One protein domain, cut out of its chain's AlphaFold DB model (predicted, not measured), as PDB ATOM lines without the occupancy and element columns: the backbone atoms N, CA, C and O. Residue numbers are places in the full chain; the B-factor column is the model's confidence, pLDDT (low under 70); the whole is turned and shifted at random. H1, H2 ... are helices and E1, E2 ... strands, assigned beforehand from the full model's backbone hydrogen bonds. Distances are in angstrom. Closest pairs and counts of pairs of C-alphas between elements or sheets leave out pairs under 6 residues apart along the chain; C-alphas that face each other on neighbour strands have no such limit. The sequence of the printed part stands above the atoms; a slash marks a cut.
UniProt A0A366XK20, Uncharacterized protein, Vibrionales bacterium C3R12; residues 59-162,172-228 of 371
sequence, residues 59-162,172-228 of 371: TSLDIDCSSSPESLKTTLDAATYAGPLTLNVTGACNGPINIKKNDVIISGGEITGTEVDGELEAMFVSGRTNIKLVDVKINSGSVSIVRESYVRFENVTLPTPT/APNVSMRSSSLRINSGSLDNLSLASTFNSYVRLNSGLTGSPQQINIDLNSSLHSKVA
ATOM      1  N   THR A  59     -34.630  15.533   5.588       85.12
ATOM      2  CA  THR A  59     -35.055  15.441   4.187       85.12
ATOM      3  C   THR A  59     -34.317  14.276   3.539       85.12
ATOM      4  O   THR A  59     -33.099  14.194   3.669       85.12
ATOM      5  N   SER A  60     -35.027  13.381   2.850       90.44
ATOM      6  CA  SER A  60     -34.428  12.279   2.086       90.44
ATOM      7  C   SER A  60     -34.745  12.446   0.606       90.44
ATOM      8  O   SER A  60     -35.903  12.684   0.265       90.44
ATOM      9  N   LEU A  61     -33.740  12.314  -0.258       93.25
ATOM     10  CA  LEU A  61     -33.878  12.373  -1.714       93.25
ATOM     11  C   LEU A  61     -33.198  11.161  -2.351       93.25
ATOM     12  O   LEU A  61     -32.105  10.779  -1.935       93.25
ATOM     13  N   ASP A  62     -33.824  10.610  -3.385       96.50
ATOM     14  CA  ASP A  62     -33.235   9.549  -4.198       96.50
ATOM     15  C   ASP A  62     -32.554  10.168  -5.425       96.50
ATOM     16  O   ASP A  62     -33.133  11.010  -6.116       96.50
ATOM     17  N   ILE A  63     -31.309   9.769  -5.677       97.56
ATOM     18  CA  ILE A  63     -30.435  10.322  -6.709       97.56
ATOM     19  C   ILE A  63     -30.022   9.202  -7.660       97.56
ATOM     20  O   ILE A  63     -29.216   8.344  -7.304       97.56
ATOM     21  N   ASP A  64     -30.539   9.228  -8.887       96.81
ATOM     22  CA  ASP A  64     -30.169   8.258  -9.918       96.81
ATOM     23  C   ASP A  64     -29.097   8.818 -10.860       96.81
ATOM     24  O   ASP A  64     -29.377   9.531 -11.826       96.81
ATOM     25  N   CYS A  65     -27.847   8.451 -10.595       97.81
ATOM     26  CA  CYS A  65     -26.723   8.780 -11.461       97.81
ATOM     27  C   CYS A  65     -26.600   7.854 -12.681       97.81
ATOM     28  O   CYS A  65     -25.822   8.144 -13.585       97.81
ATOM     29  N   SER A  66     -27.387   6.775 -12.765       96.06
ATOM     30  CA  SER A  66     -27.389   5.884 -13.936       96.06
ATOM     31  C   SER A  66     -28.013   6.560 -15.157       96.06
ATOM     32  O   SER A  66     -27.554   6.363 -16.280       96.06
ATOM     33  N   SER A  67     -29.067   7.349 -14.939       95.19
ATOM     34  CA  SER A  67     -29.733   8.129 -15.986       95.19
ATOM     35  C   SER A  67     -29.111   9.512 -16.181       95.19
ATOM     36  O   SER A  67     -29.105  10.031 -17.296       95.19
ATOM     37  N   SER A  68     -28.572  10.103 -15.112       96.31
ATOM     38  CA  SER A  68     -27.961  11.430 -15.144       96.31
ATOM     39  C   SER A  68     -26.766  11.501 -14.179       96.31
ATOM     40  O   SER A  68     -26.955  11.810 -12.997       96.31
ATOM     41  N   PRO A  69     -25.530  11.250 -14.663       97.19
ATOM     42  CA  PRO A  69     -24.314  11.201 -13.836       97.19
ATOM     43  C   PRO A  69     -24.013  12.466 -13.011       97.19
ATOM     44  O   PRO A  69     -23.300  12.397 -12.014       97.19
ATOM     45  N   GLU A  70     -24.576  13.618 -13.383       97.00
ATOM     46  CA  GLU A  70     -24.381  14.907 -12.693       97.00
ATOM     47  C   GLU A  70     -25.429  15.184 -11.593       97.00
ATOM     48  O   GLU A  70     -25.423  16.250 -10.968       97.00
ATOM     49  N   SER A  71     -26.371  14.263 -11.356       96.62
ATOM     50  CA  SER A  71     -27.536  14.506 -10.486       96.62
ATOM     51  C   SER A  71     -27.165  14.773  -9.031       96.62
ATOM     52  O   SER A  71     -27.749  15.656  -8.401       96.62
ATOM     53  N   LEU A  72     -26.176  14.049  -8.497       96.88
ATOM     54  CA  LEU A  72     -25.691  14.258  -7.131       96.88
ATOM     55  C   LEU A  72     -25.101  15.662  -6.958       96.88
ATOM     56  O   LEU A  72     -25.484  16.389  -6.042       96.88
ATOM     57  N   LYS A  73     -24.219  16.056  -7.881       94.88
ATOM     58  CA  LYS A  73     -23.588  17.378  -7.907       94.88
ATOM     59  C   LYS A  73     -24.631  18.489  -8.013       94.88
ATOM     60  O   LYS A  73     -24.680  19.362  -7.155       94.88
ATOM     61  N   THR A  74     -25.531  18.386  -8.990       93.62
ATOM     62  CA  THR A  74     -26.600  19.373  -9.217       93.62
ATOM     63  C   THR A  74     -27.502  19.523  -7.989       93.62
ATOM     64  O   THR A  74     -27.890  20.634  -7.629       93.62
ATOM     65  N   THR A  75     -27.814  18.412  -7.313       93.50
ATOM     66  CA  THR A  75     -28.648  18.423  -6.104       93.50
ATOM     67  C   THR A  75     -27.946  19.130  -4.952       93.50
ATOM     68  O   THR A  75     -28.566  19.949  -4.276       93.50
ATOM     69  N   LEU A  76     -26.661  18.847  -4.727       93.06
ATOM     70  CA  LEU A  76     -25.876  19.481  -3.667       93.06
ATOM     71  C   LEU A  76     -25.624  20.969  -3.933       93.06
ATOM     72  O   LEU A  76     -25.718  21.762  -2.997       93.06
ATOM     73  N   ASP A  77     -25.390  21.356  -5.187       89.12
ATOM     74  CA  ASP A  77     -25.219  22.758  -5.581       89.12
ATOM     75  C   ASP A  77     -26.508  23.574  -5.376       89.12
ATOM     76  O   ASP A  77     -26.459  24.737  -4.973       89.12
ATOM     77  N   ALA A  78     -27.673  22.959  -5.606       85.75
ATOM     78  CA  ALA A  78     -28.979  23.584  -5.392       85.75
ATOM     79  C   ALA A  78     -29.478  23.499  -3.934       85.75
ATOM     80  O   ALA A  78     -30.483  24.132  -3.586       85.75
ATOM     81  N   ALA A  79     -28.818  22.717  -3.072       80.81
ATOM     82  CA  ALA A  79     -29.295  22.423  -1.727       80.81
ATOM     83  C   ALA A  79     -29.189  23.646  -0.798       80.81
ATOM     84  O   ALA A  79     -28.202  23.853  -0.096       80.81
ATOM     85  N   THR A  80     -30.269  24.423  -0.729       69.88
ATOM     86  CA  THR A  80     -30.434  25.579   0.175       69.88
ATOM     87  C   THR A  80     -31.171  25.233   1.477       69.88
ATOM     88  O   THR A  80     -31.430  26.104   2.305       69.88
ATOM     89  N   TYR A  81     -31.519  23.959   1.679       62.38
ATOM     90  CA  TYR A  81     -32.381  23.511   2.773       62.38
ATOM     91  C   TYR A  81     -31.768  23.714   4.165       62.38
ATOM     92  O   TYR A  81     -30.597  23.392   4.400       62.38
ATOM     93  N   ALA A  82     -32.600  24.149   5.114       65.69
ATOM     94  CA  ALA A  82     -32.306  24.083   6.541       65.69
ATOM     95  C   ALA A  82     -32.479  22.639   7.050       65.69
ATOM     96  O   ALA A  82     -33.443  21.974   6.687       65.69
ATOM     97  N   GLY A  83     -31.556  22.173   7.894       77.00
ATOM     98  CA  GLY A  83     -31.620  20.850   8.530       77.00
ATOM     99  C   GLY A  83     -30.879  19.721   7.790       77.00
ATOM    100  O   GLY A  83     -30.280  19.962   6.730       77.00
ATOM    101  N   PRO A  84     -30.878  18.500   8.363       85.75
ATOM    102  CA  PRO A  84     -30.162  17.344   7.826       85.75
ATOM    103  C   PRO A  84     -30.722  16.847   6.487       85.75
ATOM    104  O   PRO A  84     -31.938  16.820   6.277       85.75
ATOM    105  N   LEU A  85     -29.833  16.403   5.598       90.25
ATOM    106  CA  LEU A  85     -30.164  15.896   4.264       90.25
ATOM    107  C   LEU A  85     -29.576  14.498   4.063       90.25
ATOM    108  O   LEU A  85     -28.379  14.306   4.228       90.25
ATOM    109  N   THR A  86     -30.407  13.539   3.670       94.56
ATOM    110  CA  THR A  86     -29.990  12.197   3.247       94.56
ATOM    111  C   THR A  86     -30.184  12.054   1.742       94.56
ATOM    112  O   THR A  86     -31.254  12.357   1.219       94.56
ATOM    113  N   LEU A  87     -29.143  11.611   1.046       96.75
ATOM    114  CA  LEU A  87     -29.120  11.372  -0.391       96.75
ATOM    115  C   LEU A  87     -28.878   9.878  -0.619       96.75
ATOM    116  O   LEU A  87     -27.788   9.387  -0.320       96.75
ATOM    117  N   ASN A  88     -29.880   9.160  -1.123       98.06
ATOM    118  CA  ASN A  88     -29.760   7.748  -1.486       98.06
ATOM    119  C   ASN A  88     -29.344   7.663  -2.953       98.06
ATOM    120  O   ASN A  88     -30.128   7.992  -3.842       98.06
ATOM    121  N   VAL A  89     -28.102   7.275  -3.210       98.44
ATOM    122  CA  VAL A  89     -27.489   7.353  -4.535       98.44
ATOM    123  C   VAL A  89     -27.455   5.977  -5.191       98.44
ATOM    124  O   VAL A  89     -27.019   4.994  -4.592       98.44
ATOM    125  N   THR A  90     -27.873   5.914  -6.453       98.06
ATOM    126  CA  THR A  90     -27.734   4.733  -7.314       98.06
ATOM    127  C   THR A  90     -26.965   5.074  -8.585       98.06
ATOM    128  O   THR A  90     -27.072   6.180  -9.110       98.06
ATOM    129  N   GLY A  91     -26.215   4.107  -9.113       97.50
ATOM    130  CA  GLY A  91     -25.384   4.305 -10.304       97.50
ATOM    131  C   GLY A  91     -24.066   5.030 -10.014       97.50
ATOM    132  O   GLY A  91     -23.669   5.185  -8.858       97.50
ATOM    133  N   ALA A  92     -23.381   5.444 -11.082       97.50
ATOM    134  CA  ALA A  92     -22.080   6.108 -11.018       97.50
ATOM    135  C   ALA A  92     -22.223   7.606 -11.309       97.50
ATOM    136  O   ALA A  92     -22.600   7.995 -12.414       97.50
ATOM    137  N   CYS A  93     -21.934   8.439 -10.314       98.25
ATOM    138  CA  CYS A  93     -21.921   9.889 -10.439       98.25
ATOM    139  C   CYS A  93     -20.536  10.390 -10.865       98.25
ATOM    140  O   CYS A  93     -19.508   9.829 -10.473       98.25
ATOM    141  N   ASN A  94     -20.507  11.497 -11.603       97.31
ATOM    142  CA  ASN A  94     -19.268  12.192 -11.932       97.31
ATOM    143  C   ASN A  94     -18.878  13.167 -10.813       97.31
ATOM    144  O   ASN A  94     -19.704  13.942 -10.325       97.31
ATOM    145  N   GLY A  95     -17.608  13.130 -10.418       95.25
ATOM    146  CA  GLY A  95     -16.985  14.117  -9.543       95.25
ATOM    147  C   GLY A  95     -16.532  15.384 -10.292       95.25
ATOM    148  O   GLY A  95     -16.729  15.490 -11.504       95.25
ATOM    149  N   PRO A  96     -15.921  16.353  -9.586       96.19
ATOM    150  CA  PRO A  96     -15.863  16.412  -8.132       96.19
ATOM    151  C   PRO A  96     -17.236  16.740  -7.534       96.19
ATOM    152  O   PRO A  96     -17.938  17.663  -7.966       96.19
ATOM    153  N   ILE A  97     -17.611  16.002  -6.494       97.19
ATOM    154  CA  ILE A  97     -18.788  16.306  -5.684       97.19
ATOM    155  C   ILE A  97     -18.401  17.363  -4.649       97.19
ATOM    156  O   ILE A  97     -17.688  17.082  -3.686       97.19
ATOM    157  N   ASN A  98     -18.879  18.589  -4.849       95.00
ATOM    158  CA  ASN A  98     -18.617  19.706  -3.951       95.00
ATOM    159  C   ASN A  98     -19.647  19.736  -2.821       95.00
ATOM    160  O   ASN A  98     -20.821  20.030  -3.041       95.00
ATOM    161  N   ILE A  99     -19.213  19.479  -1.588       94.50
ATOM    162  CA  ILE A  99     -20.094  19.463  -0.420       94.50
ATOM    163  C   ILE A  99     -19.778  20.657   0.474       94.50
ATOM    164  O   ILE A  99     -18.777  20.680   1.190       94.50
ATOM    165  N   LYS A 100     -20.660  21.661   0.424       90.94
ATOM    166  CA  LYS A 100     -20.614  22.871   1.271       90.94
ATOM    167  C   LYS A 100     -21.749  22.934   2.292       90.94
ATOM    168  O   LYS A 100     -21.724  23.752   3.207       90.94
ATOM    169  N   LYS A 101     -22.767  22.088   2.121       88.50
ATOM    170  CA  LYS A 101     -23.914  21.999   3.022       88.50
ATOM    171  C   LYS A 101     -23.549  21.179   4.260       88.50
ATOM    172  O   LYS A 101     -22.924  20.129   4.157       88.50
ATOM    173  N   ASN A 102     -23.982  21.655   5.426       89.56
ATOM    174  CA  ASN A 102     -23.839  20.928   6.682       89.56
ATOM    175  C   ASN A 102     -24.888  19.806   6.830       89.56
ATOM    176  O   ASN A 102     -25.981  19.900   6.266       89.56
ATOM    177  N   ASP A 103     -24.558  18.795   7.639       91.12
ATOM    178  CA  ASP A 103     -25.413  17.662   8.013       91.12
ATOM    179  C   ASP A 103     -25.942  16.859   6.812       91.12
ATOM    180  O   ASP A 103     -27.146  16.647   6.663       91.12
ATOM    181  N   VAL A 104     -25.029  16.409   5.945       94.31
ATOM    182  CA  VAL A 104     -25.364  15.589   4.768       94.31
ATOM    183  C   VAL A 104     -24.950  14.137   4.980       94.31
ATOM    184  O   VAL A 104     -23.827  13.843   5.394       94.31
ATOM    185  N   ILE A 105     -25.852  13.221   4.646       97.06
ATOM    186  CA  ILE A 105     -25.601  11.788   4.533       97.06
ATOM    187  C   ILE A 105     -25.703  11.414   3.055       97.06
ATOM    188  O   ILE A 105     -26.731  11.664   2.435       97.06
ATOM    189  N   ILE A 106     -24.658  10.810   2.499       98.19
ATOM    190  CA  ILE A 106     -24.671  10.204   1.163       98.19
ATOM    191  C   ILE A 106     -24.603   8.694   1.362       98.19
ATOM    192  O   ILE A 106     -23.675   8.206   2.008       98.19
ATOM    193  N   SER A 107     -25.600   7.978   0.850       98.44
ATOM    194  CA  SER A 107     -25.755   6.538   1.036       98.44
ATOM    195  C   SER A 107     -25.796   5.822  -0.310       98.44
ATOM    196  O   SER A 107     -26.709   6.062  -1.096       98.44
ATOM    197  N   GLY A 108     -24.857   4.911  -0.550       98.06
ATOM    198  CA  GLY A 108     -24.749   4.137  -1.783       98.06
ATOM    199  C   GLY A 108     -24.053   4.872  -2.932       98.06
ATOM    200  O   GLY A 108     -23.530   5.978  -2.784       98.06
ATOM    201  N   GLY A 109     -24.083   4.237  -4.103       97.38
ATOM    202  CA  GLY A 109     -23.581   4.794  -5.355       97.38
ATOM    203  C   GLY A 109     -22.066   4.711  -5.527       97.38
ATOM    204  O   GLY A 109     -21.305   4.351  -4.624       97.38
ATOM    205  N   GLU A 110     -21.636   5.055  -6.736       98.31
ATOM    206  CA  GLU A 110     -20.227   5.183  -7.085       98.31
ATOM    207  C   GLU A 110     -19.908   6.624  -7.485       98.31
ATOM    208  O   GLU A 110     -20.746   7.311  -8.067       98.31
ATOM    209  N   ILE A 111     -18.696   7.091  -7.193       98.44
ATOM    210  CA  ILE A 111     -18.205   8.411  -7.594       98.44
ATOM    211  C   ILE A 111     -16.921   8.219  -8.391       98.44
ATOM    212  O   ILE A 111     -15.949   7.653  -7.890       98.44
ATOM    213  N   THR A 112     -16.918   8.700  -9.628       97.62
ATOM    214  CA  THR A 112     -15.744   8.704 -10.506       97.62
ATOM    215  C   THR A 112     -15.199  10.123 -10.567       97.62
ATOM    216  O   THR A 112     -15.899  11.025 -11.026       97.62
ATOM    217  N   GLY A 113     -13.977  10.338 -10.080       96.00
ATOM    218  CA  GLY A 113     -13.344  11.651 -10.102       96.00
ATOM    219  C   GLY A 113     -13.118  12.179 -11.515       96.00
ATOM    220  O   GLY A 113     -12.970  11.407 -12.465       96.00
ATOM    221  N   THR A 114     -13.096  13.502 -11.641       95.12
ATOM    222  CA  THR A 114     -12.754  14.199 -12.886       95.12
ATOM    223  C   THR A 114     -11.583  15.140 -12.648       95.12
ATOM    224  O   THR A 114     -11.266  15.482 -11.509       95.12
ATOM    225  N   GLU A 115     -10.878  15.478 -13.723       92.88
ATOM    226  CA  GLU A 115      -9.678  16.304 -13.650       92.88
ATOM    227  C   GLU A 115     -10.043  17.765 -13.356       92.88
ATOM    228  O   GLU A 115     -10.851  18.375 -14.064       92.88
ATOM    229  N   VAL A 116      -9.435  18.325 -12.313       87.50
ATOM    230  CA  VAL A 116      -9.536  19.728 -11.910       87.50
ATOM    231  C   VAL A 116      -8.129  20.235 -11.652       87.50
ATOM    232  O   VAL A 116      -7.425  19.706 -10.802       87.50
ATOM    233  N   ASP A 117      -7.709  21.250 -12.407       86.38
ATOM    234  CA  ASP A 117      -6.374  21.851 -12.293       86.38
ATOM    235  C   ASP A 117      -5.213  20.831 -12.385       86.38
ATOM    236  O   ASP A 117      -4.158  21.023 -11.790       86.38
ATOM    237  N   GLY A 118      -5.401  19.757 -13.165       83.69
ATOM    238  CA  GLY A 118      -4.422  18.676 -13.352       83.69
ATOM    239  C   GLY A 118      -4.513  17.543 -12.324       83.69
ATOM    240  O   GLY A 118      -3.825  16.538 -12.475       83.69
ATOM    241  N   GLU A 119      -5.384  17.665 -11.322       86.62
ATOM    242  CA  GLU A 119      -5.585  16.672 -10.268       86.62
ATOM    243  C   GLU A 119      -6.902  15.921 -10.465       86.62
ATOM    244  O   GLU A 119      -7.937  16.507 -10.782       86.62
ATOM    245  N   LEU A 120      -6.894  14.604 -10.252       92.88
ATOM    246  CA  LEU A 120      -8.113  13.806 -10.337       92.88
ATOM    247  C   LEU A 120      -8.875  13.885  -9.007       92.88
ATOM    248  O   LEU A 120      -8.481  13.257  -8.024       92.88
ATOM    249  N   GLU A 121      -9.992  14.614  -8.968       95.50
ATOM    250  CA  GLU A 121     -10.754  14.860  -7.738       95.50
ATOM    251  C   GLU A 121     -12.141  14.201  -7.786       95.50
ATOM    252  O   GLU A 121     -12.932  14.400  -8.712       95.50
ATOM    253  N   ALA A 122     -12.458  13.404  -6.764       97.62
ATOM    254  CA  ALA A 122     -13.759  12.757  -6.610       97.62
ATOM    255  C   ALA A 122     -14.721  13.593  -5.768       97.62
ATOM    256  O   ALA A 122     -15.907  13.709  -6.087       97.62
ATOM    257  N   MET A 123     -14.227  14.163  -4.670       97.69
ATOM    258  CA  MET A 123     -15.057  14.872  -3.707       97.69
ATOM    259  C   MET A 123     -14.267  15.957  -2.988       97.69
ATOM    260  O   MET A 123     -13.160  15.721  -2.513       97.69
ATOM    261  N   PHE A 124     -14.907  17.110  -2.815       96.94
ATOM    262  CA  PHE A 124     -14.370  18.238  -2.070       96.94
ATOM    263  C   PHE A 124     -15.352  18.666  -0.984       96.94
ATOM    264  O   PHE A 124     -16.407  19.246  -1.253       96.94
ATOM    265  N   VAL A 125     -15.006  18.374   0.267       97.00
ATOM    266  CA  VAL A 125     -15.799  18.716   1.449       97.00
ATOM    267  C   VAL A 125     -15.212  19.958   2.102       97.00
ATOM    268  O   VAL A 125     -14.048  19.974   2.501       97.00
ATOM    269  N   SER A 126     -16.016  21.012   2.247       93.50
ATOM    270  CA  SER A 126     -15.545  22.267   2.832       93.50
ATOM    271  C   SER A 126     -16.634  23.043   3.563       93.50
ATOM    272  O   SER A 126     -17.815  22.892   3.277       93.50
ATOM    273  N   GLY A 127     -16.228  23.940   4.465       82.94
ATOM    274  CA  GLY A 127     -17.115  24.968   5.014       82.94
ATOM    275  C   GLY A 127     -17.822  24.581   6.309       82.94
ATOM    276  O   GLY A 127     -19.006  24.872   6.445       82.94
ATOM    277  N   ARG A 128     -17.102  23.981   7.270       85.25
ATOM    278  CA  ARG A 128     -17.630  23.611   8.600       85.25
ATOM    279  C   ARG A 128     -18.811  22.654   8.511       85.25
ATOM    280  O   ARG A 128     -19.875  22.895   9.079       85.25
ATOM    281  N   THR A 129     -18.633  21.592   7.740       88.00
ATOM    282  CA  THR A 129     -19.698  20.629   7.462       88.00
ATOM    283  C   THR A 129     -19.564  19.369   8.309       88.00
ATOM    284  O   THR A 129     -18.495  19.050   8.811       88.00
ATOM    285  N   ASN A 130     -20.660  18.638   8.465       91.81
ATOM    286  CA  ASN A 130     -20.759  17.343   9.119       91.81
ATOM    287  C   ASN A 130     -21.314  16.346   8.106       91.81
ATOM    288  O   ASN A 130     -22.518  16.318   7.844       91.81
ATOM    289  N   ILE A 131     -20.427  15.558   7.510       96.75
ATOM    290  CA  ILE A 131     -20.736  14.675   6.391       96.75
ATOM    291  C   ILE A 131     -20.624  13.221   6.826       96.75
ATOM    292  O   ILE A 131     -19.733  12.835   7.587       96.75
ATOM    293  N   LYS A 132     -21.528  12.389   6.320       98.38
ATOM    294  CA  LYS A 132     -21.481  10.941   6.476       98.38
ATOM    295  C   LYS A 132     -21.577  10.284   5.103       98.38
ATOM    296  O   LYS A 132     -22.553  10.499   4.398       98.38
ATOM    297  N   LEU A 133     -20.586   9.474   4.753       98.69
ATOM    298  CA  LEU A 133     -20.612   8.610   3.577       98.69
ATOM    299  C   LEU A 133     -20.883   7.179   4.040       98.69
ATOM    300  O   LEU A 133     -20.193   6.689   4.937       98.69
ATOM    301  N   VAL A 134     -21.892   6.537   3.459       98.81
ATOM    302  CA  VAL A 134     -22.335   5.181   3.801       98.81
ATOM    303  C   VAL A 134     -22.392   4.348   2.529       98.81
ATOM    304  O   VAL A 134     -23.068   4.747   1.591       98.81
ATOM    305  N   ASP A 135     -21.690   3.218   2.475       98.62
ATOM    306  CA  ASP A 135     -21.700   2.304   1.318       98.62
ATOM    307  C   ASP A 135     -21.351   2.992  -0.023       98.62
ATOM    308  O   ASP A 135     -21.849   2.614  -1.084       98.62
ATOM    309  N   VAL A 136     -20.508   4.029   0.022       98.69
ATOM    310  CA  VAL A 136     -20.075   4.795  -1.158       98.69
ATOM    311  C   VAL A 136     -18.795   4.189  -1.723       98.69
ATOM    312  O   VAL A 136     -17.829   3.965  -0.990       98.69
ATOM    313  N   LYS A 137     -18.735   3.993  -3.040       98.62
ATOM    314  CA  LYS A 137     -17.507   3.583  -3.732       98.62
ATOM    315  C   LYS A 137     -16.895   4.750  -4.497       98.62
ATOM    316  O   LYS A 137     -17.497   5.274  -5.425       98.62
ATOM    317  N   ILE A 138     -15.681   5.142  -4.137       98.38
ATOM    318  CA  ILE A 138     -14.877   6.084  -4.915       98.38
ATOM    319  C   ILE A 138     -14.080   5.266  -5.941       98.38
ATOM    320  O   ILE A 138     -13.193   4.497  -5.581       98.38
ATOM    321  N   ASN A 139     -14.439   5.380  -7.221       96.56
ATOM    322  CA  ASN A 139     -13.828   4.621  -8.318       96.56
ATOM    323  C   ASN A 139     -12.468   5.178  -8.738       96.56
ATOM    324  O   ASN A 139     -11.578   4.419  -9.117       96.56
ATOM    325  N   SER A 140     -12.326   6.500  -8.708       96.31
ATOM    326  CA  SER A 140     -11.113   7.218  -9.087       96.31
ATOM    327  C   SER A 140     -11.103   8.602  -8.446       96.31
ATOM    328  O   SER A 140     -12.165   9.136  -8.125       96.31
ATOM    329  N   GLY A 141      -9.912   9.181  -8.305       95.62
ATOM    330  CA  GLY A 141      -9.700  10.515  -7.749       95.62
ATOM    331  C   GLY A 141      -9.665  10.572  -6.223       95.62
ATOM    332  O   GLY A 141      -9.910   9.579  -5.535       95.62
ATOM    333  N   SER A 142      -9.325  11.747  -5.697       96.44
ATOM    334  CA  SER A 142      -9.131  11.986  -4.267       96.44
ATOM    335  C   SER A 142     -10.375  12.554  -3.571       96.44
ATOM    336  O   SER A 142     -11.268  13.145  -4.189       96.44
ATOM    337  N   VAL A 143     -10.437  12.362  -2.253       98.25
ATOM    338  CA  VAL A 143     -11.385  13.026  -1.353       98.25
ATOM    339  C   VAL A 143     -10.631  14.065  -0.532       98.25
ATOM    340  O   VAL A 143      -9.813  13.713   0.317       98.25
ATOM    341  N   SER A 144     -10.949  15.337  -0.747       97.81
ATOM    342  CA  SER A 144     -10.344  16.473  -0.050       97.81
ATOM    343  C   SER A 144     -11.281  17.002   1.035       97.81
ATOM    344  O   SER A 144     -12.432  17.346   0.763       97.81
ATOM    345  N   ILE A 145     -10.802  17.085   2.280       98.12
ATOM    346  CA  ILE A 145     -11.597  17.500   3.447       98.12
ATOM    347  C   ILE A 145     -10.957  18.719   4.106       98.12
ATOM    348  O   ILE A 145      -9.906  18.626   4.741       98.12
ATOM    349  N   VAL A 146     -11.598  19.881   3.992       96.31
ATOM    350  CA  VAL A 146     -11.000  21.152   4.415       96.31
ATOM    351  C   VAL A 146     -11.934  22.014   5.265       96.31
ATOM    352  O   VAL A 146     -13.153  21.831   5.294       96.31
ATOM    353  N   ARG A 147     -11.350  23.038   5.902       91.12
ATOM    354  CA  ARG A 147     -12.063  24.129   6.593       91.12
ATOM    355  C   ARG A 147     -13.023  23.626   7.675       91.12
ATOM    356  O   ARG A 147     -14.230  23.856   7.578       91.12
ATOM    357  N   GLU A 148     -12.468  22.986   8.702       90.56
ATOM    358  CA  GLU A 148     -13.159  22.610   9.946       90.56
ATOM    359  C   GLU A 148     -14.335  21.655   9.706       90.56
ATOM    360  O   GLU A 148     -15.345  21.698  10.405       90.56
ATOM    361  N   SER A 149     -14.213  20.799   8.689       91.81
ATOM    362  CA  SER A 149     -15.244  19.822   8.348       91.81
ATOM    363  C   SER A 149     -15.035  18.518   9.120       91.81
ATOM    364  O   SER A 149     -13.908  18.104   9.388       91.81
ATOM    365  N   TYR A 150     -16.128  17.854   9.472       94.75
ATOM    366  CA  TYR A 150     -16.166  16.553  10.121       94.75
ATOM    367  C   TYR A 150     -16.775  15.528   9.169       94.75
ATOM    368  O   TYR A 150     -17.936  15.645   8.787       94.75
ATOM    369  N   VAL A 151     -16.007  14.508   8.797       98.25
ATOM    370  CA  VAL A 151     -16.433  13.484   7.840       98.25
ATOM    371  C   VAL A 151     -16.397  12.108   8.487       98.25
ATOM    372  O   VAL A 151     -15.473  11.760   9.224       98.25
ATOM    373  N   ARG A 152     -17.424  11.304   8.215       98.56
ATOM    374  CA  ARG A 152     -17.538   9.916   8.663       98.56
ATOM    375  C   ARG A 152     -17.624   8.984   7.468       98.56
ATOM    376  O   ARG A 152     -18.514   9.154   6.643       98.56
ATOM    377  N   PHE A 153     -16.743   7.992   7.417       98.75
ATOM    378  CA  PHE A 153     -16.811   6.896   6.455       98.75
ATOM    379  C   PHE A 153     -17.397   5.658   7.127       98.75
ATOM    380  O   PHE A 153     -16.893   5.200   8.156       98.75
ATOM    381  N   GLU A 154     -18.450   5.111   6.535       98.69
ATOM    382  CA  GLU A 154     -19.049   3.831   6.894       98.69
ATOM    383  C   GLU A 154     -19.107   2.966   5.641       98.69
ATOM    384  O   GLU A 154     -19.898   3.226   4.743       98.69
ATOM    385  N   ASN A 155     -18.236   1.958   5.572       98.44
ATOM    386  CA  ASN A 155     -18.119   1.070   4.416       98.44
ATOM    387  C   ASN A 155     -17.837   1.809   3.088       98.44
ATOM    388  O   ASN A 155     -18.423   1.511   2.051       98.44
ATOM    389  N   VAL A 156     -16.937   2.797   3.128       98.75
ATOM    390  CA  VAL A 156     -16.475   3.504   1.925       98.75
ATOM    391  C   VAL A 156     -15.364   2.702   1.255       98.75
ATOM    392  O   VAL A 156     -14.405   2.313   1.916       98.75
ATOM    393  N   THR A 157     -15.477   2.476  -0.054       98.56
ATOM    394  CA  THR A 157     -14.412   1.857  -0.861       98.56
ATOM    395  C   THR A 157     -13.581   2.944  -1.534       98.56
ATOM    396  O   THR A 157     -14.150   3.832  -2.166       98.56
ATOM    397  N   LEU A 158     -12.254   2.873  -1.411       98.50
ATOM    398  CA  LEU A 158     -11.318   3.844  -1.983       98.50
ATOM    399  C   LEU A 158     -10.614   3.287  -3.231       98.50
ATOM    400  O   LEU A 158     -10.359   2.075  -3.305       98.50
ATOM    401  N   PRO A 159     -10.259   4.150  -4.202       97.12
ATOM    402  CA  PRO A 159      -9.527   3.727  -5.383       97.12
ATOM    403  C   PRO A 159      -8.089   3.385  -5.004       97.12
ATOM    404  O   PRO A 159      -7.540   3.947  -4.054       97.12
ATOM    405  N   THR A 160      -7.456   2.497  -5.770       94.69
ATOM    406  CA  THR A 160      -6.013   2.262  -5.644       94.69
ATOM    407  C   THR A 160      -5.276   3.591  -5.833       94.69
ATOM    408  O   THR A 160      -5.483   4.235  -6.865       94.69
ATOM    409  N   PRO A 161      -4.456   4.028  -4.864       92.75
ATOM    410  CA  PRO A 161      -3.707   5.263  -5.006       92.75
ATOM    411  C   PRO A 161      -2.617   5.091  -6.066       92.75
ATOM    412  O   PRO A 161      -2.104   3.990  -6.282       92.75
ATOM    413  N   THR A 162      -2.282   6.179  -6.743       89.12
ATOM    414  CA  THR A 162      -1.176   6.248  -7.704       89.12
ATOM    415  C   THR A 162       0.111   6.620  -6.978       89.12
ATOM    416  O   THR A 162       0.047   7.198  -5.898       89.12
ATOM    417  N   ALA A 172       0.409   9.207  -4.048       91.50
ATOM    418  CA  ALA A 172      -0.488  10.348  -4.017       91.50
ATOM    419  C   ALA A 172      -1.645  10.061  -3.024       91.50
ATOM    420  O   ALA A 172      -2.229   8.962  -3.043       91.50
ATOM    421  N   PRO A 173      -2.003  10.998  -2.127       95.31
ATOM    422  CA  PRO A 173      -3.116  10.815  -1.200       95.31
ATOM    423  C   PRO A 173      -4.463  10.710  -1.922       95.31
ATOM    424  O   PRO A 173      -4.884  11.631  -2.619       95.31
ATOM    425  N   ASN A 174      -5.202   9.622  -1.694       96.81
ATOM    426  CA  ASN A 174      -6.601   9.522  -2.133       96.81
ATOM    427  C   ASN A 174      -7.584  10.049  -1.077       96.81
ATOM    428  O   ASN A 174      -8.757  10.261  -1.381       96.81
ATOM    429  N   VAL A 175      -7.108  10.308   0.143       98.50
ATOM    430  CA  VAL A 175      -7.827  11.063   1.168       98.50
ATOM    431  C   VAL A 175      -6.885  12.117   1.733       98.50
ATOM    432  O   VAL A 175      -5.908  11.799   2.411       98.50
ATOM    433  N   SER A 176      -7.192  13.383   1.471       97.69
ATOM    434  CA  SER A 176      -6.433  14.518   1.980       97.69
ATOM    435  C   SER A 176      -7.285  15.328   2.950       97.69
ATOM    436  O   SER A 176      -8.502  15.475   2.799       97.69
ATOM    437  N   MET A 177      -6.652  15.847   3.995       97.00
ATOM    438  CA  MET A 177      -7.342  16.648   4.991       97.00
ATOM    439  C   MET A 177      -6.514  17.809   5.498       97.00
ATOM    440  O   MET A 177      -5.313  17.691   5.745       97.00
ATOM    441  N   ARG A 178      -7.209  18.928   5.711       97.12
ATOM    442  CA  ARG A 178      -6.642  20.162   6.240       97.12
ATOM    443  C   ARG A 178      -7.576  20.816   7.254       97.12
ATOM    444  O   ARG A 178      -8.710  21.175   6.917       97.12
ATOM    445  N   SER A 179      -7.092  21.017   8.478       93.25
ATOM    446  CA  SER A 179      -7.851  21.619   9.588       93.25
ATOM    447  C   SER A 179      -9.239  21.015   9.755       93.25
ATOM    448  O   SER A 179     -10.223  21.744   9.804       93.25
ATOM    449  N   SER A 180      -9.329  19.686   9.726       94.12
ATOM    450  CA  SER A 180     -10.594  18.947   9.652       94.12
ATOM    451  C   SER A 180     -10.508  17.621  10.409       94.12
ATOM    452  O   SER A 180      -9.470  17.257  10.953       94.12
ATOM    453  N   SER A 181     -11.613  16.885  10.492       96.06
ATOM    454  CA  SER A 181     -11.671  15.615  11.209       96.06
ATOM    455  C   SER A 181     -12.294  14.505  10.368       96.06
ATOM    456  O   SER A 181     -13.330  14.708   9.738       96.06
ATOM    457  N   LEU A 182     -11.694  13.316  10.404       98.31
ATOM    458  CA  LEU A 182     -12.163  12.115   9.712       98.31
ATOM    459  C   LEU A 182     -12.321  10.991  10.716       98.31
ATOM    460  O   LEU A 182     -11.436  10.712  11.526       98.31
ATOM    461  N   ARG A 183     -13.449  10.298  10.628       98.31
ATOM    462  CA  ARG A 183     -13.679   9.072  11.372       98.31
ATOM    463  C   ARG A 183     -14.057   7.946  10.425       98.31
ATOM    464  O   ARG A 183     -15.092   8.017   9.771       98.31
ATOM    465  N   ILE A 184     -13.260   6.886  10.412       98.56
ATOM    466  CA  ILE A 184     -13.574   5.659   9.679       98.56
ATOM    467  C   ILE A 184     -14.201   4.685  10.677       98.56
ATOM    468  O   ILE A 184     -13.571   4.263  11.650       98.56
ATOM    469  N   ASN A 185     -15.495   4.421  10.503       95.88
ATOM    470  CA  ASN A 185     -16.321   3.695  11.464       95.88
ATOM    471  C   ASN A 185     -16.399   2.194  11.177       95.88
ATOM    472  O   ASN A 185     -16.423   1.414  12.126       95.88
ATOM    473  N   SER A 186     -16.470   1.811   9.902       97.94
ATOM    474  CA  SER A 186     -16.630   0.433   9.431       97.94
ATOM    475  C   SER A 186     -16.104   0.292   7.999       97.94
ATOM    476  O   SER A 186     -15.930   1.295   7.304       97.94
ATOM    477  N   GLY A 187     -15.889  -0.950   7.554       97.94
ATOM    478  CA  GLY A 187     -15.415  -1.274   6.208       97.94
ATOM    479  C   GLY A 187     -13.959  -1.736   6.176       97.94
ATOM    480  O   GLY A 187     -13.441  -2.294   7.152       97.94
ATOM    481  N   SER A 188     -13.313  -1.510   5.035       98.19
ATOM    482  CA  SER A 188     -11.899  -1.810   4.813       98.19
ATOM    483  C   SER A 188     -11.068  -0.525   4.744       98.19
ATOM    484  O   SER A 188     -11.536   0.500   4.255       98.19
ATOM    485  N   LEU A 189      -9.833  -0.592   5.238       98.62
ATOM    486  CA  LEU A 189      -8.779   0.407   5.051       98.62
ATOM    487  C   LEU A 189      -7.950   0.146   3.790       98.62
ATOM    488  O   LEU A 189      -6.992   0.874   3.537       98.62
ATOM    489  N   ASP A 190      -8.280  -0.890   3.015       98.19
ATOM    490  CA  ASP A 190      -7.584  -1.177   1.768       98.19
ATOM    491  C   ASP A 190      -7.551   0.053   0.865       98.19
ATOM    492  O   ASP A 190      -8.527   0.793   0.735       98.19
ATOM    493  N   ASN A 191      -6.391   0.249   0.241       97.12
ATOM    494  CA  ASN A 191      -6.084   1.373  -0.636       97.12
ATOM    495  C   ASN A 191      -6.049   2.749   0.035       97.12
ATOM    496  O   ASN A 191      -5.712   3.707  -0.649       97.12
ATOM    497  N   LEU A 192      -6.329   2.895   1.333       98.62
ATOM    498  CA  LEU A 192      -6.230   4.203   1.981       98.62
ATOM    499  C   LEU A 192      -4.798   4.752   1.864       98.62
ATOM    500  O   LEU A 192      -3.848   4.143   2.355       98.62
ATOM    501  N   SER A 193      -4.675   5.912   1.226       98.06
ATOM    502  CA  SER A 193      -3.475   6.739   1.163       98.06
ATOM    503  C   SER A 193      -3.848   8.092   1.761       98.06
ATOM    504  O   SER A 193      -4.561   8.883   1.140       98.06
ATOM    505  N   LEU A 194      -3.467   8.294   3.023       98.56
ATOM    506  CA  LEU A 194      -3.953   9.394   3.851       98.56
ATOM    507  C   LEU A 194      -2.888  10.479   4.023       98.56
ATOM    508  O   LEU A 194      -1.788  10.172   4.470       98.56
ATOM    509  N   ALA A 195      -3.266  11.738   3.803       98.12
ATOM    510  CA  ALA A 195      -2.494  12.906   4.227       98.12
ATOM    511  C   ALA A 195      -3.336  13.811   5.133       98.12
ATOM    512  O   ALA A 195      -4.326  14.401   4.697       98.12
ATOM    513  N   SER A 196      -2.946  13.932   6.403       97.94
ATOM    514  CA  SER A 196      -3.637  14.733   7.417       97.94
ATOM    515  C   SER A 196      -2.761  15.893   7.873       97.94
ATOM    516  O   SER A 196      -1.762  15.675   8.547       97.94
ATOM    517  N   THR A 197      -3.166  17.125   7.558       97.25
ATOM    518  CA  THR A 197      -2.354  18.336   7.763       97.25
ATOM    519  C   THR A 197      -3.100  19.446   8.520       97.25
ATOM    520  O   THR A 197      -4.335  19.490   8.558       97.25
ATOM    521  N   PHE A 198      -2.353  20.391   9.093       92.69
ATOM    522  CA  PHE A 198      -2.823  21.630   9.730       92.69
ATOM    523  C   PHE A 198      -3.924  21.434  10.783       92.69
ATOM    524  O   PHE A 198      -5.061  21.842  10.548       92.69
ATOM    525  N   ASN A 199      -3.605  20.919  11.970       89.44
ATOM    526  CA  ASN A 199      -4.568  20.735  13.071       89.44
ATOM    527  C   ASN A 199      -5.726  19.782  12.722       89.44
ATOM    528  O   ASN A 199      -6.885  20.058  13.046       89.44
ATOM    529  N   SER A 200      -5.437  18.691  12.012       92.88
ATOM    530  CA  SER A 200      -6.445  17.687  11.663       92.88
ATOM    531  C   SER A 200      -6.470  16.521  12.653       92.88
ATOM    532  O   SER A 200      -5.478  16.230  13.318       92.88
ATOM    533  N   TYR A 201      -7.612  15.837  12.751       95.88
ATOM    534  CA  TYR A 201      -7.767  14.656  13.605       95.88
ATOM    535  C   TYR A 201      -8.372  13.476  12.851       95.88
ATOM    536  O   TYR A 201      -9.455  13.572  12.267       95.88
ATOM    537  N   VAL A 202      -7.704  12.332  12.928       98.12
ATOM    538  CA  VAL A 202      -8.155  11.077  12.334       98.12
ATOM    539  C   VAL A 202      -8.453  10.065  13.419       98.12
ATOM    540  O   VAL A 202      -7.673   9.843  14.346       98.12
ATOM    541  N   ARG A 203      -9.591   9.391  13.279       97.69
ATOM    542  CA  ARG A 203      -9.957   8.270  14.135       97.69
ATOM    543  C   ARG A 203     -10.312   7.046  13.315       97.69
ATOM    544  O   ARG A 203     -11.303   7.049  12.584       97.69
ATOM    545  N   LEU A 204      -9.564   5.972  13.531       98.50
ATOM    546  CA  LEU A 204      -9.874   4.648  13.000       98.50
ATOM    547  C   LEU A 204     -10.573   3.853  14.107       98.50
ATOM    548  O   LEU A 204     -10.006   3.662  15.183       98.50
ATOM    549  N   ASN A 205     -11.827   3.445  13.910       96.56
ATOM    550  CA  ASN A 205     -12.532   2.649  14.917       96.56
ATOM    551  C   ASN A 205     -12.094   1.173  14.898       96.56
ATOM    552  O   ASN A 205     -11.498   0.673  13.950       96.56
ATOM    553  N   SER A 206     -12.435   0.455  15.966       95.19
ATOM    554  CA  SER A 206     -12.280  -0.998  16.041       95.19
ATOM    555  C   SER A 206     -13.163  -1.712  15.014       95.19
ATOM    556  O   SER A 206     -14.280  -1.266  14.756       95.19
ATOM    557  N   GLY A 207     -12.707  -2.861  14.512       94.00
ATOM    558  CA  GLY A 207     -13.461  -3.696  13.566       94.00
ATOM    559  C   GLY A 207     -13.224  -3.368  12.089       94.00
ATOM    560  O   GLY A 207     -13.801  -4.031  11.233       94.00
ATOM    561  N   LEU A 208     -12.373  -2.381  11.786       98.12
ATOM    562  CA  LEU A 208     -11.893  -2.139  10.427       98.12
ATOM    563  C   LEU A 208     -10.991  -3.286   9.962       98.12
ATOM    564  O   LEU A 208     -10.232  -3.850  10.751       98.12
ATOM    565  N   THR A 209     -11.101  -3.614   8.679       98.06
ATOM    566  CA  THR A 209     -10.313  -4.659   8.008       98.06
ATOM    567  C   THR A 209      -9.363  -4.044   6.983       98.06
ATOM    568  O   THR A 209      -9.352  -2.826   6.813       98.06
ATOM    569  N   GLY A 210      -8.574  -4.875   6.302       97.38
ATOM    570  CA  GLY A 210      -7.672  -4.424   5.245       97.38
ATOM    571  C   GLY A 210      -6.454  -3.663   5.756       97.38
ATOM    572  O   GLY A 210      -6.216  -3.543   6.960       97.38
ATOM    573  N   SER A 211      -5.675  -3.166   4.804       97.25
ATOM    574  CA  SER A 211      -4.377  -2.555   5.064       97.25
ATOM    575  C   SER A 211      -4.214  -1.262   4.261       97.25
ATOM    576  O   SER A 211      -4.195  -1.337   3.024       97.25
ATOM    577  N   PRO A 212      -4.075  -0.095   4.925       97.88
ATOM    578  CA  PRO A 212      -3.786   1.156   4.235       97.88
ATOM    579  C   PRO A 212      -2.457   1.055   3.482       97.88
ATOM    580  O   PRO A 212      -1.551   0.324   3.885       97.88
ATOM    581  N   GLN A 213      -2.351   1.790   2.382       96.31
ATOM    582  CA  GLN A 213      -1.117   1.874   1.608       96.31
ATOM    583  C   GLN A 213      -0.110   2.775   2.312       96.31
ATOM    584  O   GLN A 213       1.039   2.379   2.473       96.31
ATOM    585  N   GLN A 214      -0.559   3.929   2.804       96.56
ATOM    586  CA  GLN A 214       0.278   4.855   3.562       96.56
ATOM    587  C   GLN A 214      -0.551   5.743   4.490       96.56
ATOM    588  O   GLN A 214      -1.753   5.951   4.277       96.56
ATOM    589  N   ILE A 215       0.113   6.294   5.502       98.50
ATOM    590  CA  ILE A 215      -0.459   7.271   6.426       98.50
ATOM    591  C   ILE A 215       0.579   8.358   6.697       98.50
ATOM    592  O   ILE A 215       1.613   8.070   7.287       98.50
ATOM    593  N   ASN A 216       0.252   9.600   6.343       98.06
ATOM    594  CA  ASN A 216       1.033  10.791   6.661       98.06
ATOM    595  C   ASN A 216       0.244  11.714   7.604       98.06
ATOM    596  O   ASN A 216      -0.865  12.157   7.274       98.06
ATOM    597  N   ILE A 217       0.809  11.994   8.780       98.31
ATOM    598  CA  ILE A 217       0.275  12.929   9.775       98.31
ATOM    599  C   ILE A 217       1.276  14.067   9.959       98.31
ATOM    600  O   ILE A 217       2.365  13.864  10.486       98.31
ATOM    601  N   ASP A 218       0.875  15.276   9.588       96.12
ATOM    602  CA  ASP A 218       1.768  16.432   9.572       96.12
ATOM    603  C   ASP A 218       1.092  17.693  10.141       96.12
ATOM    604  O   ASP A 218      -0.139  17.783  10.267       96.12
ATOM    605  N   LEU A 219       1.891  18.704  10.475       93.44
ATOM    606  CA  LEU A 219       1.472  20.061  10.822       93.44
ATOM    607  C   LEU A 219       0.401  20.093  11.927       93.44
ATOM    608  O   LEU A 219      -0.728  20.554  11.725       93.44
ATOM    609  N   ASN A 220       0.775  19.622  13.115       92.12
ATOM    610  CA  ASN A 220      -0.031  19.569  14.334       92.12
ATOM    611  C   ASN A 220      -1.286  18.692  14.211       92.12
ATOM    612  O   ASN A 220      -2.329  18.990  14.795       92.12
ATOM    613  N   SER A 221      -1.216  17.642  13.395       93.44
ATOM    614  CA  SER A 221      -2.317  16.696  13.222       93.44
ATOM    615  C   SER A 221      -2.149  15.461  14.100       93.44
ATOM    616  O   SER A 221      -1.074  15.183  14.625       93.44
ATOM    617  N   SER A 222      -3.227  14.702  14.278       94.50
ATOM    618  CA  SER A 222      -3.202  13.513  15.127       94.50
ATOM    619  C   SER A 222      -4.038  12.366  14.575       94.50
ATOM    620  O   SER A 222      -5.108  12.582  14.003       94.50
ATOM    621  N   LEU A 223      -3.572  11.135  14.780       98.56
ATOM    622  CA  LEU A 223      -4.312   9.915  14.475       98.56
ATOM    623  C   LEU A 223      -4.436   9.034  15.716       98.56
ATOM    624  O   LEU A 223      -3.454   8.688  16.361       98.56
ATOM    625  N   HIS A 224      -5.664   8.611  16.009       98.00
ATOM    626  CA  HIS A 224      -5.947   7.592  17.015       98.00
ATOM    627  C   HIS A 224      -6.544   6.357  16.339       98.00
ATOM    628  O   HIS A 224      -7.683   6.383  15.852       98.00
ATOM    629  N   SER A 225      -5.804   5.252  16.366       98.25
ATOM    630  CA  SER A 225      -6.253   3.957  15.872       98.25
ATOM    631  C   SER A 225      -6.770   3.066  16.996       98.25
ATOM    632  O   SER A 225      -6.063   2.739  17.943       98.25
ATOM    633  N   LYS A 226      -8.021   2.622  16.862       96.69
ATOM    634  CA  LYS A 226      -8.620   1.548  17.670       96.69
ATOM    635  C   LYS A 226      -8.621   0.203  16.945       96.69
ATOM    636  O   LYS A 226      -9.275  -0.738  17.398       96.69
ATOM    637  N   VAL A 227      -7.954   0.122  15.796       97.62
ATOM    638  CA  VAL A 227      -7.778  -1.127  15.055       97.62
ATOM    639  C   VAL A 227      -6.824  -2.008  15.851       97.62
ATOM    640  O   VAL A 227      -5.768  -1.546  16.274       97.62
ATOM    641  N   ALA A 228      -7.211  -3.263  16.089       96.00
ATOM    642  CA  ALA A 228      -6.428  -4.169  16.928       96.00
ATOM    643  C   ALA A 228      -5.031  -4.422  16.344       96.00
ATOM    644  O   ALA A 228      -4.057  -4.364  17.086       96.00
TER     645      ALA A 228
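Overview. This is residues 59 to 162 and 172 to 228 of the 371 residues of an uncharacterized protein of Vibrionales bacterium C3R12 (UniProt A0A366XK20). The chain is wound in stacked turns, a solenoid of short strands with a long wall of eight parallel strands, E1 to E18, along one side. The branched sheet of E4, E7, E8, E11, E13, E15 and E17 makes a second wall, and E3, E6 and E10 make a short third wall; H1 packs on E1 and E4 near one end of the winding, and E7 and E8 form a hairpin. The printed part has 161 residues with one named helix and eighteen named strands, in the order E1, H1, then E2 to E18. The eight-strand sheet runs E1, E2, E5, E9, E12, E14, E16, E18; the branched sheet is mixed. The class is mostly strand, and the whole is compact, with a radius of gyration of the C-alphas of 14.6 A and spans of 40 by 34 by 30 A.

Arrangement. The largest sheet holds E1 (59 to 64), E2 (85 to 90), E5 (104 to 107), E9 (130 to 134), E12 (150 to 154), E14 (181 to 186), E16 (201 to 204) and E18 (222 to 225), and is twisted. E1 and E2 are parallel, with N 61 and O 86 within hydrogen-bond range at 2.9 A. H1 (71 to 78) is on this sheet at a height over the sheet of 9.8 A, along the strands at 7 degrees to E2 on the local plane. E1, H1 and E2 form a strand-helix-strand unit, two parallel neighbour strands joined through a helix, with a right-handed crossover. In H1 every O i to N i+4 pair is within hydrogen-bond range. The branched sheet holds E4 (97 to 99), E7 (114 to 116), E8 (119 to 125), E11 (142 to 146), E13 (175 to 178), E15 (193 to 197) and E17 (214 to 217). E4 and E7 lie on one side of E8, E11 on the other side; N 116 and O 119 of the hairpin E7 and E8 are 2.8 A apart. The third sheet runs E3 (92 to 94), E6 (110 to 112), E10 (137 to 140), parallel, with N 93 and O 110 at 2.8 A. The branched sheet is face to face with both others, in a stack of sheets, which face each other in turn.

Along the chain. E1 begins at C-alpha 59 (-35.055, 15.441, 4.187) and is 16.6 A long. E2 is 16.3 A, E14 16.1 A and E8 15.7 A long. H1 measures 10.5 A. E18 ends at C-alpha 225 (-6.253, 3.957, 15.872).

Size, cuts and confidence. The C-alphas of Ser 67 and Asn 220 are farthest apart, 44.0 A. Residues 163 to 171 are not printed; C-alphas 162 and 172 are 5.6 A apart across this cut. Of the links printed whole, none is long. Residues 80 to 82 have pLDDT under 70.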